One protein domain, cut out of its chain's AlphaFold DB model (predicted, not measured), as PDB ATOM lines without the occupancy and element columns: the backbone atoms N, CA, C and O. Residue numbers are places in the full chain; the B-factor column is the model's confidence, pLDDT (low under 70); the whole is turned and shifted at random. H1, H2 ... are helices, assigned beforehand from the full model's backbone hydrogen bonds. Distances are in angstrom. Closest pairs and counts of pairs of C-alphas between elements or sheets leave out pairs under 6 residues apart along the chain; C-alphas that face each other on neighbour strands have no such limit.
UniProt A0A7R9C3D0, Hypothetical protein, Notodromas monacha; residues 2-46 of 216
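AT A GLANCE: This is residues 2 to 46 of the 216 residues of the protein "Hypothetical protein" of Notodromas monacha (UniProt A0A7R9C3D0). Look for a long, loose helical hairpin: H2, the longest helix, runs out from a tight turn, with H1 beside it running the opposite way. The two helices come close only near the turn, and residues 38 to 46, with the far end of H2, stick out. The printed part has 45 residues and two named helices, H1 then H2, with no named strand; its class is all helix. It is loose, with a radius of gyration of the C-alphas of 11.9 A, and flat, spanning 35 by 21 by 10 A.

HOW THE PARTS SIT: Begin with H2, residues 25 to 43, where every O i to N i+4 pair is within hydrogen-bond range; in H1, residues 6 to 20, 9 of 11 are. H1 and H2 form a helical hairpin, at a shallow tilt of 22 degrees, opposite ways. They only just touch, with 3 pairs of C-alphas within 8 A, through residues 14 to 18 and 26 to 30 alone; the closest C-alphas, of Glu 18 and Leu 26, are 6.7 A apart.

IN THESE COORDINATES: Find C-alpha 25 at (69.041, -100.662, 73.846); from there H2 runs 26.5 A to C-alpha 43. H1 runs 21.8 A from C-alpha 6 at (89.697, -110.298, 75.397) to C-alpha 20.

THE WHOLE: The C-alphas farthest apart, of Lys 22 and Leu 46, are 35.6 A apart. The printed part has no cut, and pLDDT is under 70 at residues 2 to 4.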
ATOM      1  N   GLY A   2      92.980-112.657  83.738       56.56
ATOM      2  CA  GLY A   2      93.705-113.815  84.282       56.56
ATOM      3  C   GLY A   2      93.370-115.144  83.608       56.56
ATOM      4  O   GLY A   2      94.275-115.935  83.390       56.56
ATOM      5  N   GLU A   3      92.112-115.363  83.200       58.06
ATOM      6  CA  GLU A   3      91.678-116.702  82.745       58.06
ATOM      7  C   GLU A   3      91.039-116.755  81.339       58.06
ATOM      8  O   GLU A   3      90.841-117.841  80.805       58.06
ATOM      9  N   LYS A   4      90.740-115.616  80.688       62.31
ATOM     10  CA  LYS A   4      90.140-115.565  79.334       62.31
ATOM     11  C   LYS A   4      90.757-114.461  78.467       62.31
ATOM     12  O   LYS A   4      91.039-113.372  78.972       62.31
ATOM     13  N   ASN A   5      90.926-114.728  77.165       82.25
ATOM     14  CA  ASN A   5      91.340-113.731  76.166       82.25
ATOM     15  C   ASN A   5      90.227-112.675  75.952       82.25
ATOM     16  O   ASN A   5      89.043-112.979  76.099       82.25
ATOM     17  N   ILE A   6      90.600-111.443  75.590       79.69
ATOM     18  CA  ILE A   6      89.697-110.298  75.397       79.69
ATOM     19  C   ILE A   6      88.596-110.578  74.368       79.69
ATOM     20  O   ILE A   6      87.452-110.176  74.576       79.69
ATOM     21  N   ASP A   7      88.907-111.325  73.309       83.50
ATOM     22  CA  ASP A   7      87.933-111.676  72.272       83.50
ATOM     23  C   ASP A   7      86.849-112.616  72.804       83.50
ATOM     24  O   ASP A   7      85.668-112.435  72.502       83.50
ATOM     25  N   GLN A   8      87.222-113.558  73.675       85.75
ATOM     26  CA  GLN A   8      86.260-114.442  74.330       85.75
ATOM     27  C   GLN A   8      85.362-113.657  75.290       85.75
ATOM     28  O   GLN A   8      84.155-113.862  75.311       85.75
ATOM     29  N   ILE A   9      85.930-112.706  76.040       85.50
ATOM     30  CA  ILE A   9      85.160-111.825  76.930       85.50
ATOM     31  C   ILE A   9      84.138-110.997  76.130       85.50
ATOM     32  O   ILE A   9      82.995-110.852  76.562       85.50
ATOM     33  N   LYS A  10      84.522-110.481  74.952       85.75
ATOM     34  CA  LYS A  10      83.615-109.751  74.051       85.75
ATOM     35  C   LYS A  10      82.463-110.632  73.563       85.75
ATOM     36  O   LYS A  10      81.314-110.192  73.600       85.75
ATOM     37  N   GLN A  11      82.759-111.856  73.122       88.00
ATOM     38  CA  GLN A  11      81.746-112.795  72.629       88.00
ATOM     39  C   GLN A  11      80.784-113.241  73.735       88.00
ATOM     40  O   GLN A  11      79.570-113.166  73.541       88.00
ATOM     41  N   ASP A  12      81.313-113.628  74.899       89.62
ATOM     42  CA  ASP A  12      80.519-114.074  76.050       89.62
ATOM     43  C   ASP A  12      79.565-112.963  76.520       89.62
ATOM     44  O   ASP A  12      78.378-113.209  76.741       89.62
ATOM     45  N   PHE A  13      80.060-111.723  76.626       90.12
ATOM     46  CA  PHE A  13      79.236-110.583  77.030       90.12
ATOM     47  C   PHE A  13      78.130-110.289  76.013       90.12
ATOM     48  O   PHE A  13      76.981-110.096  76.406       90.12
ATOM     49  N   LYS A  14      78.451-110.308  74.712       90.00
ATOM     50  CA  LYS A  14      77.464-110.105  73.644       90.00
ATOM     51  C   LYS A  14      76.344-111.146  73.714       90.00
ATOM     52  O   LYS A  14      75.176-110.769  73.761       90.00
ATOM     53  N   ALA A  15      76.693-112.431  73.778       91.56
ATOM     54  CA  ALA A  15      75.712-113.515  73.842       91.56
ATOM     55  C   ALA A  15      74.818-113.427  75.091       91.56
ATOM     56  O   ALA A  15      73.638-113.769  75.033       91.56
ATOM     57  N   TYR A  16      75.365-112.952  76.215       92.38
ATOM     58  CA  TYR A  16      74.609-112.736  77.447       92.38
ATOM     59  C   TYR A  16      73.578-111.608  77.307       92.38
ATOM     60  O   TYR A  16      72.403-111.801  77.618       92.38
ATOM     61  N   ILE A  17      73.980-110.434  76.814       93.00
ATOM     62  CA  ILE A  17      73.062-109.288  76.747       93.00
ATOM     63  C   ILE A  17      71.999-109.433  75.649       93.00
ATOM     64  O   ILE A  17      70.902-108.904  75.808       93.00
ATOM     65  N   GLU A  18      72.278-110.185  74.578       93.12
ATOM     66  CA  GLU A  18      71.306-110.484  73.513       93.12
ATOM     67  C   GLU A  18      70.087-111.266  74.028       93.12
ATOM     68  O   GLU A  18      69.009-111.190  73.441       93.12
ATOM     69  N   GLN A  19      70.222-111.979  75.152       91.94
ATOM     70  CA  GLN A  19      69.109-112.687  75.792       91.94
ATOM     71  C   GLN A  19      68.197-111.748  76.595       91.94
ATOM     72  O   GLN A  19      67.010-112.031  76.748       91.94
ATOM     73  N   GLY A  20      68.745-110.644  77.118       91.94
ATOM     74  CA  GLY A  20      68.053-109.737  78.039       91.94
ATOM     75  C   GLY A  20      67.585-108.418  77.425       91.94
ATOM     76  O   GLY A  20      66.707-107.767  77.989       91.94
ATOM     77  N   TYR A  21      68.140-108.014  76.279       93.69
ATOM     78  CA  TYR A  21      67.903-106.697  75.690       93.69
ATOM     79  C   TYR A  21      67.549-106.786  74.207       93.69
ATOM     80  O   TYR A  21      68.083-107.601  73.459       93.69
ATOM     81  N   LYS A  22      66.648-105.901  73.771       93.88
ATOM     82  CA  LYS A  22      66.268-105.724  72.362       93.88
ATOM     83  C   LYS A  22      66.663-104.339  71.861       93.88
ATOM     84  O   LYS A  22      67.080-103.474  72.630       93.88
ATOM     85  N   GLU A  23      66.533-104.133  70.558       93.12
ATOM     86  CA  GLU A  23      66.790-102.839  69.930       93.12
ATOM     87  C   GLU A  23      65.829-101.744  70.438       93.12
ATOM     88  O   GLU A  23      64.654-102.038  70.677       93.12
ATOM     89  N   PRO A  24      66.293-100.485  70.592       92.56
ATOM     90  CA  PRO A  24      67.649 -99.984  70.302       92.56
ATOM     91  C   PRO A  24      68.660-100.146  71.458       92.56
ATOM     92  O   PRO A  24      69.844 -99.854  71.288       92.56
ATOM     93  N   ALA A  25      68.212-100.588  72.639       93.00
ATOM     94  CA  ALA A  25      69.041-100.662  73.846       93.00
ATOM     95  C   ALA A  25      70.200-101.660  73.700       93.00
ATOM     96  O   ALA A  25      71.316-101.376  74.129       93.00
ATOM     97  N   LEU A  26      69.961-102.797  73.038       93.19
ATOM     98  CA  LEU A  26      70.996-103.793  72.753       93.19
ATOM     99  C   LEU A  26      72.203-103.170  72.033       93.19
ATOM    100  O   LEU A  26      73.342-103.326  72.479       93.19
ATOM    101  N   LYS A  27      71.955-102.414  70.956       94.12
ATOM    102  CA  LYS A  27      73.012-101.736  70.204       94.12
ATOM    103  C   LYS A  27      73.752-100.699  71.048       94.12
ATOM    104  O   LYS A  27      74.972-100.610  70.949       94.12
ATOM    105  N   GLN A  28      73.040 -99.945  71.885       93.69
ATOM    106  CA  GLN A  28      73.650 -98.953  72.777       93.69
ATOM    107  C   GLN A  28      74.568 -99.603  73.823       93.69
ATOM    108  O   GLN A  28      75.676 -99.121  74.048       93.69
ATOM    109  N   ILE A  29      74.151-100.727  74.415       93.88
ATOM    110  CA  ILE A  29      74.957-101.467  75.397       93.88
ATOM    111  C   ILE A  29      76.222-102.033  74.739       93.88
ATOM    112  O   ILE A  29      77.310-101.916  75.303       93.88
ATOM    113  N   LEU A  30      76.101-102.623  73.544       93.88
ATOM    114  CA  LEU A  30      77.255-103.145  72.803       93.88
ATOM    115  C   LEU A  30      78.251-102.047  72.427       93.88
ATOM    116  O   LEU A  30      79.459-102.258  72.535       93.88
ATOM    117  N   ASP A  31      77.755-100.890  71.989       95.31
ATOM    118  CA  ASP A  31      78.591 -99.734  71.672       95.31
ATOM    119  C   ASP A  31      79.375 -99.253  72.901       95.31
ATOM    120  O   ASP A  31      80.607 -99.167  72.857       95.31
ATOM    121  N   LEU A  32      78.683 -99.038  74.026       95.94
ATOM    122  CA  LEU A  32      79.309 -98.616  75.278       95.94
ATOM    123  C   LEU A  32      80.338 -99.637  75.777       95.94
ATOM    124  O   LEU A  32      81.426 -99.259  76.213       95.94
ATOM    125  N   TRP A  33      80.030-100.931  75.680       94.62
ATOM    126  CA  TRP A  33      80.949-101.997  76.073       94.62
ATOM    127  C   TRP A  33      82.232-102.007  75.241       94.62
ATOM    128  O   TRP A  33      83.328-102.119  75.795       94.62
ATOM    129  N   ASN A  34      82.123-101.850  73.921       93.44
ATOM    130  CA  ASN A  34      83.295-101.796  73.050       93.44
ATOM    131  C   ASN A  34      84.179-100.589  73.383       93.44
ATOM    132  O   ASN A  34      85.376-100.770  73.612       93.44
ATOM    133  N   ARG A  35      83.584 -99.395  73.526       96.44
ATOM    134  CA  ARG A  35      84.310 -98.191  73.964       96.44
ATOM    135  C   ARG A  35      84.959 -98.385  75.332       96.44
ATOM    136  O   ARG A  35      86.091 -97.954  75.534       96.44
ATOM    137  N   TYR A  36      84.294 -99.086  76.249       95.31
ATOM    138  CA  TYR A  36      84.860 -99.408  77.555       95.31
ATOM    139  C   TYR A  36      86.099-100.302  77.467       95.31
ATOM    140  O   TYR A  36      87.093-100.047  78.148       95.31
ATOM    141  N   LEU A  37      86.082-101.328  76.621       93.00
ATOM    142  CA  LEU A  37      87.247-102.192  76.439       93.00
ATOM    143  C   LEU A  37      88.414-101.456  75.776       93.00
ATOM    144  O   LEU A  37      89.549-101.598  76.232       93.00
ATOM    145  N   ASP A  38      88.137-100.634  74.768       93.94
ATOM    146  CA  ASP A  38      89.161 -99.829  74.099       93.94
ATOM    147  C   ASP A  38      89.774 -98.800  75.066       93.94
ATOM    148  O   ASP A  38      91.000 -98.667  75.133       93.94
ATOM    149  N   TYR A  39      88.947 -98.173  75.913       95.94
ATOM    150  CA  TYR A  39      89.400 -97.346  77.032       95.94
ATOM    151  C   TYR A  39      90.352 -98.117  77.953       95.94
ATOM    152  O   TYR A  39      91.424 -97.617  78.286       95.94
ATOM    153  N   ARG A  40      90.005 -99.346  78.360       93.44
ATOM    154  CA  ARG A  40      90.837-100.157  79.270       93.44
ATOM    155  C   ARG A  40      92.181-100.546  78.658       93.44
ATOM    156  O   ARG A  40      93.175-100.574  79.384       93.44
ATOM    157  N   VAL A  41      92.221-100.819  77.355       91.88
ATOM    158  CA  VAL A  41      93.473-101.075  76.626       91.88
ATOM    159  C   VAL A  41      94.342 -99.818  76.611       91.88
ATOM    160  O   VAL A  41      95.508 -99.884  77.002       91.88
ATOM    161  N   GLN A  42      93.782 -98.662  76.238       94.44
ATOM    162  CA  GLN A  42      94.541 -97.406  76.216       94.44
ATOM    163  C   GLN A  42      94.980 -96.959  77.613       94.44
ATOM    164  O   GLN A  42      96.091 -96.452  77.775       94.44
ATOM    165  N   LEU A  43      94.167 -97.220  78.637       94.06
ATOM    166  CA  LEU A  43      94.500 -96.946  80.032       94.06
ATOM    167  C   LEU A  43      95.783 -97.676  80.451       94.06
ATOM    168  O   LEU A  43      96.637 -97.083  81.103       94.06
ATOM    169  N   GLY A  44      95.955 -98.932  80.025       91.31
ATOM    170  CA  GLY A  44      97.170 -99.716  80.275       91.31
ATOM    171  C   GLY A  44      98.422 -99.195  79.559       91.31
ATOM    172  O   GLY A  44      99.530 -99.592  79.903       91.31
ATOM    173  N   SER A  45      98.255 -98.295  78.588       91.69
ATOM    174  CA  SER A  45      99.346 -97.641  77.858       91.69
ATOM    175  C   SER A  45      99.628 -96.207  78.321       91.69
ATOM    176  O   SER A  45     100.469 -95.525  77.726       91.69
ATOM    177  N   LEU A  46      98.946 -95.729  79.373       92.12
ATOM    178  CA  LEU A  46      99.206 -94.404  79.928       92.12
ATOM    179  C   LEU A  46     100.658 -94.293  80.395       92.12
ATOM    180  O   LEU A  46     101.162 -95.113  81.161       92.12
TER     181      LEU A  46